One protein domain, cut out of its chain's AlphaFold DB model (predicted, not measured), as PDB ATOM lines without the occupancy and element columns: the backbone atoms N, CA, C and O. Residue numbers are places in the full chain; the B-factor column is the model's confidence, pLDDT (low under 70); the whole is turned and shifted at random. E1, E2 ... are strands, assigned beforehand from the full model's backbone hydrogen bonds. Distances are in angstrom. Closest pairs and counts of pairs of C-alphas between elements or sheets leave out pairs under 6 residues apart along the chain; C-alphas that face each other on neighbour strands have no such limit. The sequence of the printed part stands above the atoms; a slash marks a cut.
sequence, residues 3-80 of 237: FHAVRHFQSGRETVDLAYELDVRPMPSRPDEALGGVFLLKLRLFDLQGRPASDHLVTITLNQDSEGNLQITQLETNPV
ATOM      1  N   PHE A   3     212.003 129.371 166.409       85.06
ATOM      2  CA  PHE A   3     212.998 129.909 167.337       85.06
ATOM      3  C   PHE A   3     214.302 129.113 167.266       85.06
ATOM      4  O   PHE A   3     214.310 127.940 166.886       85.06
ATOM      5  N   HIS A   4     215.396 129.774 167.628       88.19
ATOM      6  CA  HIS A   4     216.719 129.169 167.685       88.19
ATOM      7  C   HIS A   4     216.901 128.479 169.034       88.19
ATOM      8  O   HIS A   4     216.735 129.097 170.088       88.19
ATOM      9  N   ALA A   5     217.252 127.200 169.000       85.19
ATOM     10  CA  ALA A   5     217.579 126.413 170.175       85.19
ATOM     11  C   ALA A   5     219.030 125.940 170.100       85.19
ATOM     12  O   ALA A   5     219.604 125.815 169.022       85.19
ATOM     13  N   VAL A   6     219.626 125.649 171.253       85.44
ATOM     14  CA  VAL A   6     220.962 125.055 171.314       85.44
ATOM     15  C   VAL A   6     220.812 123.581 171.646       85.44
ATOM     16  O   VAL A   6     220.367 123.217 172.735       85.44
ATOM     17  N   ARG A   7     221.191 122.723 170.704       80.62
ATOM     18  CA  ARG A   7     221.301 121.286 170.913       80.62
ATOM     19  C   ARG A   7     222.635 120.994 171.593       80.62
ATOM     20  O   ARG A   7     223.692 121.419 171.135       80.62
ATOM     21  N   HIS A   8     222.568 120.283 172.712       78.31
ATOM     22  CA  HIS A   8     223.735 119.859 173.475       78.31
ATOM     23  C   HIS A   8     224.073 118.403 173.145       78.31
ATOM     24  O   HIS A   8     223.219 117.524 173.267       78.31
ATOM     25  N   PHE A   9     225.323 118.151 172.768       78.69
ATOM     26  CA  PHE A   9     225.877 116.817 172.547       78.69
ATOM     27  C   PHE A   9     227.135 116.619 173.388       78.69
ATOM     28  O   PHE A   9     227.733 117.585 173.858       78.69
ATOM     29  N   GLN A  10     227.578 115.369 173.531       71.62
ATOM     30  CA  GLN A  10     228.803 115.045 174.274       71.62
ATOM     31  C   GLN A  10     230.053 115.753 173.714       71.62
ATOM     32  O   GLN A  10     230.985 116.015 174.464       71.62
ATOM     33  N   SER A  11     230.064 116.092 172.420       70.31
ATOM     34  CA  SER A  11     231.197 116.709 171.719       70.31
ATOM     35  C   SER A  11     231.040 118.207 171.427       70.31
ATOM     36  O   SER A  11     231.957 118.800 170.863       70.31
ATOM     37  N   GLY A  12     229.913 118.844 171.780       75.50
ATOM     38  CA  GLY A  12     229.715 120.262 171.470       75.50
ATOM     39  C   GLY A  12     228.280 120.776 171.562       75.50
ATOM     40  O   GLY A  12     227.354 120.078 171.981       75.50
ATOM     41  N   ARG A  13     228.113 122.043 171.172       85.31
ATOM     42  CA  ARG A  13     226.829 122.750 171.099       85.31
ATOM     43  C   ARG A  13     226.565 123.133 169.651       85.31
ATOM     44  O   ARG A  13     227.440 123.701 169.006       85.31
ATOM     45  N   GLU A  14     225.365 122.847 169.170       85.50
ATOM     46  CA  GLU A  14     224.923 123.197 167.821       85.50
ATOM     47  C   GLU A  14     223.658 124.048 167.911       85.50
ATOM     48  O   GLU A  14     222.735 123.714 168.654       85.50
ATOM     49  N   THR A  15     223.602 125.149 167.166       88.06
ATOM     50  CA  THR A  15     222.375 125.941 167.050       88.06
ATOM     51  C   THR A  15     221.465 125.291 166.019       88.06
ATOM     52  O   THR A  15     221.865 125.088 164.877       88.06
ATOM     53  N   VAL A  16     220.236 124.981 166.421       87.06
ATOM     54  CA  VAL A  16     219.222 124.351 165.576       87.06
ATOM     55  C   VAL A  16     217.966 125.210 165.528       87.06
ATOM     56  O   VAL A  16     217.551 125.799 166.527       87.06
ATOM     57  N   ASP A  17     217.339 125.254 164.358       91.00
ATOM     58  CA  ASP A  17     216.052 125.913 164.180       91.00
ATOM     59  C   ASP A  17     214.918 124.943 164.481       91.00
ATOM     60  O   ASP A  17     214.828 123.871 163.876       91.00
ATOM     61  N   LEU A  18     214.012 125.358 165.361       90.62
ATOM     62  CA  LEU A  18     212.828 124.584 165.705       90.62
ATOM     63  C   LEU A  18     211.558 125.344 165.334       90.62
ATOM     64  O   LEU A  18     211.456 126.566 165.495       90.62
ATOM     65  N   ALA A  19     210.570 124.599 164.859       90.75
ATOM     66  CA  ALA A  19     209.186 125.035 164.822       90.75
ATOM     67  C   ALA A  19     208.491 124.628 166.128       90.75
ATOM     68  O   ALA A  19     208.885 123.665 166.787       90.75
ATOM     69  N   TYR A  20     207.445 125.355 166.514       89.94
ATOM     70  CA  TYR A  20     206.639 124.981 167.669       89.94
ATOM     71  C   TYR A  20     205.144 125.158 167.430       89.94
ATOM     72  O   TYR A  20     204.713 126.026 166.666       89.94
ATOM     73  N   GLU A  21     204.376 124.329 168.131       89.56
ATOM     74  CA  GLU A  21     202.929 124.426 168.285       89.56
ATOM     75  C   GLU A  21     202.636 124.678 169.765       89.56
ATOM     76  O   GLU A  21     203.209 124.017 170.641       89.56
ATOM     77  N   LEU A  22     201.760 125.641 170.037       90.62
ATOM     78  CA  LEU A  22     201.329 125.994 171.380       90.62
ATOM     79  C   LEU A  22     199.805 125.909 171.443       90.62
ATOM     80  O   LEU A  22     199.117 126.712 170.818       90.62
ATOM     81  N   ASP A  23     199.295 124.939 172.195       89.06
ATOM     82  CA  ASP A  23     197.869 124.827 172.511       89.06
ATOM     83  C   ASP A  23     197.614 125.499 173.865       89.06
ATOM     84  O   ASP A  23     198.298 125.193 174.846       89.06
ATOM     85  N   VAL A  24     196.672 126.442 173.908       89.94
ATOM     86  CA  VAL A  24     196.365 127.259 175.088       89.94
ATOM     87  C   VAL A  24     194.924 127.006 175.494       89.94
ATOM     88  O   VAL A  24     193.996 127.275 174.732       89.94
ATOM     89  N   ARG A  25     194.725 126.525 176.722       88.00
ATOM     90  CA  ARG A  25     193.400 126.216 177.259       88.00
ATOM     91  C   ARG A  25     193.144 127.000 178.548       88.00
ATOM     92  O   ARG A  25     193.830 126.737 179.538       88.00
ATOM     93  N   PRO A  26     192.171 127.929 178.577       87.06
ATOM     94  CA  PRO A  26     191.744 128.549 179.823       87.06
ATOM     95  C   PRO A  26     191.030 127.508 180.689       87.06
ATOM     96  O   PRO A  26     190.247 126.691 180.196       87.06
ATOM     97  N   MET A  27     191.319 127.531 181.983       77.94
ATOM     98  CA  MET A  27     190.781 126.610 182.970       77.94
ATOM     99  C   MET A  27     190.017 127.393 184.039       77.94
ATOM    100  O   MET A  27     190.481 128.452 184.470       77.94
ATOM    101  N   PRO A  28     188.865 126.879 184.494       70.88
ATOM    102  CA  PRO A  28     188.195 127.448 185.646       70.88
ATOM    103  C   PRO A  28     189.018 127.135 186.902       70.88
ATOM    104  O   PRO A  28     189.423 125.990 187.124       70.88
ATOM    105  N   SER A  29     189.268 128.145 187.729       67.25
ATOM    106  CA  SER A  29     189.901 127.993 189.045       67.25
ATOM    107  C   SER A  29     188.982 127.281 190.043       67.25
ATOM    108  O   SER A  29     189.468 126.607 190.955       67.25
ATOM    109  N   ARG A  30     187.657 127.386 189.859       65.75
ATOM    110  CA  ARG A  30     186.616 126.745 190.677       65.75
ATOM    111  C   ARG A  30     185.443 126.263 189.811       65.75
ATOM    112  O   ARG A  30     185.227 126.823 188.744       65.75
ATOM    113  N   PRO A  31     184.662 125.261 190.260       60.78
ATOM    114  CA  PRO A  31     183.581 124.664 189.466       60.78
ATOM    115  C   PRO A  31     182.509 125.649 188.968       60.78
ATOM    116  O   PRO A  31     181.965 125.423 187.893       60.78
ATOM    117  N   ASP A  32     182.264 126.737 189.707       62.53
ATOM    118  CA  ASP A  32     181.223 127.741 189.418       62.53
ATOM    119  C   ASP A  32     181.791 129.107 188.985       62.53
ATOM    120  O   ASP A  32     181.075 130.107 188.940       62.53
ATOM    121  N   GLU A  33     183.095 129.188 188.706       62.72
ATOM    122  CA  GLU A  33     183.776 130.444 188.383       62.72
ATOM    123  C   GLU A  33     183.947 130.616 186.869       62.72
ATOM    124  O   GLU A  33     184.110 129.644 186.124       62.72
ATOM    125  N   ALA A  34     183.892 131.867 186.403       60.25
ATOM    126  CA  ALA A  34     184.099 132.188 184.997       60.25
ATOM    127  C   ALA A  34     185.480 131.697 184.525       60.25
ATOM    128  O   ALA A  34     186.460 131.712 185.269       60.25
ATOM    129  N   LEU A  35     185.563 131.250 183.268       63.28
ATOM    130  CA  LEU A  35     186.830 130.871 182.646       63.28
ATOM    131  C   LEU A  35     187.758 132.092 182.616       63.28
ATOM    132  O   LEU A  35     187.477 133.049 181.900       63.28
ATOM    133  N   GLY A  36     188.865 132.052 183.358       64.00
ATOM    134  CA  GLY A  36     189.831 133.151 183.360       64.00
ATOM    135  C   GLY A  36     190.536 133.285 184.699       64.00
ATOM    136  O   GLY A  36     189.997 133.849 185.638       64.00
ATOM    137  N   GLY A  37     191.741 132.735 184.777       78.12
ATOM    138  CA  GLY A  37     192.581 132.792 185.971       78.12
ATOM    139  C   GLY A  37     193.717 131.789 185.869       78.12
ATOM    140  O   GLY A  37     194.866 132.129 186.103       78.12
ATOM    141  N   VAL A  38     193.433 130.580 185.382       86.50
ATOM    142  CA  VAL A  38     194.450 129.552 185.133       86.50
ATOM    143  C   VAL A  38     194.486 129.212 183.648       86.50
ATOM    144  O   VAL A  38     193.444 128.992 183.032       86.50
ATOM    145  N   PHE A  39     195.677 129.125 183.064       87.69
ATOM    146  CA  PHE A  39     195.876 128.721 181.673       87.69
ATOM    147  C   PHE A  39     196.786 127.505 181.608       87.69
ATOM    148  O   PHE A  39     197.863 127.484 182.200       87.69
ATOM    149  N   LEU A  40     196.362 126.498 180.852       88.88
ATOM    150  CA  LEU A  40     197.179 125.339 180.540       88.88
ATOM    151  C   LEU A  40     197.752 125.495 179.136       88.88
ATOM    152  O   LEU A  40     197.006 125.570 178.160       88.88
ATOM    153  N   LEU A  41     199.074 125.535 179.044       91.56
ATOM    154  CA  LEU A  41     199.819 125.650 177.801       91.56
ATOM    155  C   LEU A  41     200.493 124.316 177.504       91.56
ATOM    156  O   LEU A  41     201.232 123.778 178.329       91.56
ATOM    157  N   LYS A  42     200.274 123.791 176.305       90.56
ATOM    158  CA  LYS A  42     200.928 122.580 175.822       90.56
ATOM    159  C   LYS A  42     201.824 122.935 174.648       90.56
ATOM    160  O   LYS A  42     201.346 123.227 173.555       90.56
ATOM    161  N   LEU A  43     203.126 122.884 174.895       90.06
ATOM    162  CA  LEU A  43     204.161 123.185 173.923       90.06
ATOM    163  C   LEU A  43     204.676 121.893 173.282       90.06
ATOM    164  O   LEU A  43     205.083 120.942 173.964       90.06
ATOM    165  N   ARG A  44     204.683 121.883 171.950       89.19
ATOM    166  CA  ARG A  44     205.292 120.843 171.118       89.19
ATOM    167  C   ARG A  44     206.366 121.455 170.243       89.19
ATOM    168  O   ARG A  44     206.148 122.502 169.640       89.19
ATOM    169  N   LEU A  45     207.503 120.778 170.169       88.44
ATOM    170  CA  LEU A  45     208.652 121.194 169.377       88.44
ATOM    171  C   LEU A  45     208.787 120.282 168.164       88.44
ATOM    172  O   LEU A  45     208.702 119.059 168.297       88.44
ATOM    173  N   PHE A  46     209.032 120.880 167.008       87.50
ATOM    174  CA  PHE A  46     209.180 120.203 165.730       87.50
ATOM    175  C   PHE A  46     210.450 120.669 165.024       87.50
ATOM    176  O   PHE A  46     210.895 121.804 165.206       87.50
ATOM    177  N   ASP A  47     211.029 119.797 164.209       88.00
ATOM    178  CA  ASP A  47     212.042 120.200 163.242       88.00
ATOM    179  C   ASP A  47     211.404 120.980 162.076       88.00
ATOM    180  O   ASP A  47     210.182 121.138 161.979       88.00
ATOM    181  N   LEU A  48     212.237 121.488 161.169       86.31
ATOM    182  CA  LEU A  48     211.768 122.229 159.994       86.31
ATOM    183  C   LEU A  48     211.016 121.354 158.981       86.31
ATOM    184  O   LEU A  48     210.366 121.887 158.084       86.31
ATOM    185  N   GLN A  49     211.100 120.031 159.115       84.88
ATOM    186  CA  GLN A  49     210.369 119.060 158.309       84.88
ATOM    187  C   GLN A  49     209.027 118.667 158.955       84.88
ATOM    188  O   GLN A  49     208.296 117.853 158.394       84.88
ATOM    189  N   GLY A  50     208.682 119.245 160.114       80.75
ATOM    190  CA  GLY A  50     207.439 118.976 160.838       80.75
ATOM    191  C   GLY A  50     207.459 117.695 161.677       80.75
ATOM    192  O   GLY A  50     206.417 117.292 162.196       80.75
ATOM    193  N   ARG A  51     208.614 117.042 161.841       82.62
ATOM    194  CA  ARG A  51     208.758 115.876 162.724       82.62
ATOM    195  C   ARG A  51     208.958 116.342 164.166       82.62
ATOM    196  O   ARG A  51     209.584 117.381 164.374       82.62
ATOM    197  N   PRO A  52     208.468 115.604 165.177       84.50
ATOM    198  CA  PRO A  52     208.716 115.951 166.572       84.50
ATOM    199  C   PRO A  52     210.218 116.061 166.858       84.50
ATOM    200  O   PRO A  52     210.969 115.118 166.624       84.50
ATOM    201  N   ALA A  53     210.653 117.206 167.381       84.50
ATOM    202  CA  ALA A  53     212.047 117.442 167.766       84.50
ATOM    203  C   ALA A  53     212.386 116.855 169.147       84.50
ATOM    204  O   ALA A  53     213.551 116.785 169.535       84.50
ATOM    205  N   SER A  54     211.364 116.462 169.910       81.06
ATOM    206  CA  SER A  54     211.489 115.855 171.229       81.06
ATOM    207  C   SER A  54     210.420 114.787 171.415       81.06
ATOM    208  O   SER A  54     209.268 114.964 171.017       81.06
ATOM    209  N   ASP A  55     210.788 113.715 172.110       79.56
ATOM    210  CA  ASP A  55     209.851 112.703 172.601       79.56
ATOM    211  C   ASP A  55     209.080 113.162 173.842       79.56
ATOM    212  O   ASP A  55     208.398 112.355 174.460       79.56
ATOM    213  N   HIS A  56     209.203 114.428 174.248       78.50
ATOM    214  CA  HIS A  56     208.536 114.984 175.422       78.50
ATOM    215  C   HIS A  56     207.646 116.170 175.041       78.50
ATOM    216  O   HIS A  56     208.035 117.057 174.281       78.50
ATOM    217  N   LEU A  57     206.448 116.185 175.613       83.31
ATOM    218  CA  LEU A  57     205.522 117.306 175.656       83.31
ATOM    219  C   LEU A  57     205.861 118.167 176.864       83.31
ATOM    220  O   LEU A  57     205.955 117.654 177.981       83.31
ATOM    221  N   VAL A  58     205.970 119.473 176.648       88.69
ATOM    222  CA  VAL A  58     206.138 120.432 177.737       88.69
ATOM    223  C   VAL A  58     204.766 121.001 178.073       88.69
ATOM    224  O   VAL A  58     204.078 121.540 177.207       88.69
ATOM    225  N   THR A  59     204.344 120.836 179.319       90.69
ATOM    226  CA  THR A  59     203.087 121.378 179.842       90.69
ATOM    227  C   THR A  59     203.414 122.475 180.841       90.69
ATOM    228  O   THR A  59     204.201 122.261 181.760       90.69
ATOM    229  N   ILE A  60     202.842 123.655 180.635       92.12
ATOM    230  CA  ILE A  60     203.086 124.848 181.441       92.12
ATOM    231  C   ILE A  60     201.740 125.293 182.004       92.12
ATOM    232  O   ILE A  60     200.801 125.528 181.245       92.12
ATOM    233  N   THR A  61     201.647 125.429 183.320       90.88
ATOM    234  CA  THR A  61     200.475 126.017 183.973       90.88
ATOM    235  C   THR A  61     200.793 127.463 184.311       90.88
ATOM    236  O   THR A  61     201.745 127.742 185.045       90.88
ATOM    237  N   LEU A  62     199.994 128.384 183.784       91.19
ATOM    238  CA  LEU A  62     200.050 129.800 184.121       91.19
ATOM    239  C   LEU A  62     198.891 130.154 185.045       91.19
ATOM    240  O   LEU A  62     197.781 129.656 184.861       91.19
ATOM    241  N   ASN A  63     199.143 131.038 186.000       89.94
ATOM    242  CA  ASN A  63     198.109 131.682 186.796       89.94
ATOM    243  C   ASN A  63     198.159 133.191 186.557       89.94
ATOM    244  O   ASN A  63     199.247 133.763 186.497       89.94
ATOM    245  N   GLN A  64     196.998 133.810 186.411       88.56
ATOM    246  CA  GLN A  64     196.842 135.244 186.264       88.56
ATOM    247  C   GLN A  64     196.582 135.858 187.636       88.56
ATOM    248  O   GLN A  64     195.707 135.396 188.369       88.56
ATOM    249  N   ASP A  65     197.365 136.868 187.999       85.31
ATOM    250  CA  ASP A  65     197.134 137.625 189.227       85.31
ATOM    251  C   ASP A  65     196.048 138.703 189.051       85.31
ATOM    252  O   ASP A  65     195.499 138.907 187.966       85.31
ATOM    253  N   SER A  66     195.719 139.399 190.142       84.38
ATOM    254  CA  SER A  66     194.722 140.479 190.152       84.38
ATOM    255  C   SER A  66     195.109 141.690 189.299       84.38
ATOM    256  O   SER A  66     194.245 142.503 188.979       84.38
ATOM    257  N   GLU A  67     196.387 141.825 188.947       86.81
ATOM    258  CA  GLU A  67     196.912 142.883 188.078       86.81
ATOM    259  C   GLU A  67     196.933 142.447 186.601       86.81
ATOM    260  O   GLU A  67     197.217 143.249 185.713       86.81
ATOM    261  N   GLY A  68     196.586 141.186 186.323       84.25
ATOM    262  CA  GLY A  68     196.548 140.612 184.986       84.25
ATOM    263  C   GLY A  68     197.865 139.980 184.532       84.25
ATOM    264  O   GLY A  68     197.920 139.495 183.396       84.25
ATOM    265  N   ASN A  69     198.899 139.926 185.378       90.12
ATOM    266  CA  ASN A  69     200.181 139.320 185.022       90.12
ATOM    267  C   ASN A  69     200.101 137.793 185.072       90.12
ATOM    268  O   ASN A  69     199.498 137.204 185.968       90.12
ATOM    269  N   LEU A  70     200.766 137.142 184.117       89.81
ATOM    270  CA  LEU A  70     200.841 135.688 184.035       89.81
ATOM    271  C   LEU A  70     202.098 135.177 184.737       89.81
ATOM    272  O   LEU A  70     203.217 135.532 184.366       89.81
ATOM    273  N   GLN A  71     201.913 134.287 185.705       90.44
ATOM    274  CA  GLN A  71     202.996 133.635 186.433       90.44
ATOM    275  C   GLN A  71     203.010 132.139 186.130       90.44
ATOM    276  O   GLN A  71     201.977 131.470 186.187       90.44
ATOM    277  N   ILE A  72     204.190 131.595 185.823       90.81
ATOM    278  CA  ILE A  72     204.373 130.149 185.671       90.81
ATOM    279  C   ILE A  72     204.281 129.517 187.057       90.81
ATOM    280  O   ILE A  72     205.145 129.729 187.902       90.81
ATOM    281  N   THR A  73     203.238 128.727 187.280       88.12
ATOM    282  CA  THR A  73     203.024 128.014 188.549       88.12
ATOM    283  C   THR A  73     203.529 126.581 188.495       88.12
ATOM    284  O   THR A  73     203.895 126.016 189.523       88.12
ATOM    285  N   GLN A  74     203.573 125.985 187.299       86.31
ATOM    286  CA  GLN A  74     204.004 124.606 187.113       86.31
ATOM    287  C   GLN A  74     204.598 124.398 185.721       86.31
ATOM    288  O   GLN A  74     204.109 124.947 184.732       86.31
ATOM    289  N   LEU A  75     205.637 123.569 185.658       89.19
ATOM    290  CA  LEU A  75     206.288 123.125 184.433       89.19
ATOM    291  C   LEU A  75     206.485 121.611 184.515       89.19
ATOM    292  O   LEU A  75     207.154 121.123 185.423       89.19
ATOM    293  N   GLU A  76     205.923 120.877 183.563       85.25
ATOM    294  CA  GLU A  76     206.048 119.422 183.484       85.25
ATOM    295  C   GLU A  76     206.513 118.976 182.103       85.25
ATOM    296  O   GLU A  76     206.049 119.475 181.075       85.25
ATOM    297  N   THR A  77     207.388 117.976 182.077       83.06
ATOM    298  CA  THR A  77     207.809 117.286 180.860       83.06
ATOM    299  C   THR A  77     207.259 115.870 180.878       83.06
ATOM    300  O   THR A  77     207.632 115.035 181.696       83.06
ATOM    301  N   ASN A  78     206.335 115.589 179.966       77.25
ATOM    302  CA  ASN A  78     205.686 114.289 179.863       77.25
ATOM    303  C   ASN A  78     206.121 113.614 178.561       77.25
ATOM    304  O   ASN A  78     206.111 114.284 177.531       77.25
ATOM    305  N   PRO A  79     206.466 112.317 178.541       76.81
ATOM    306  CA  PRO A  79     206.752 111.640 177.286       76.81
ATOM    307  C   PRO A  79     205.532 111.733 176.357       76.81
ATOM    308  O   PRO A  79     204.384 111.546 176.776       76.81
ATOM    309  N   VAL A  80     205.771 112.043 175.086       66.31
ATOM    310  CA  VAL A  80     204.778 111.986 174.020       66.31
ATOM    311  C   VAL A  80     204.364 110.519 173.919       66.31
ATOM    312  O   VAL A  80     205.058 109.701 173.322       66.31
TER     313      VAL A  80
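Overview. This is residues 3 to 80 of the 237 residues of an uncharacterized protein of Aspergillus flavus (strain ATCC 200026 / FGSC A1120 / IAM 13836 / NRRL 3357 / JCM 12722 / SRRC 167) (UniProt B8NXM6). One strongly twisted sheet is curled like part of a barrel, with the hairpin of E1 and the first part of the bent strand E2 as an arm at one end. The rest of E2, residues 19 to 27, pairs with E3, and E4 and then E5 follow across the sheet, with E5 at its edge. The 78 printed residues hold five named strands, no named helix: all strand, a meander, each strand the antiparallel neighbour of the one before, in order E1 E2 E3 E4 E5. It is a loose rod, 52 by 23 by 19 A, radius of gyration of the C-alphas 16.0 A.

Along the chain. E2, residues 12 to 27, spans 41.1 A and bends by 66 degrees at residue 17. E1, residues 3 to 9, begins with C-alpha 3 at (212.998, 129.909, 167.337). E3 is residues 38 to 46, E4 56 to 64. E5, residues 70 to 79, ends with C-alpha 79 at (206.752, 111.640, 177.286).

Arrangement. E2's residues 12 to 18 pair with E1 (N 5 and O 16, 2.9 A), 19 to 27 with E3 (N 23 and O 42, 3.0 A). Hairpins E3 and E4 (N 41 and O 60, 2.8 A) and E4 and E5 (N 59 and O 76, 2.8 A) follow, within hydrogen-bond range.

Size, cuts and confidence. The farthest C-alphas, Ser 11 and Asp 32, are 54.2 A apart. The printed part has no cut. Residues 29 to 36 and 80 have pLDDT under 70.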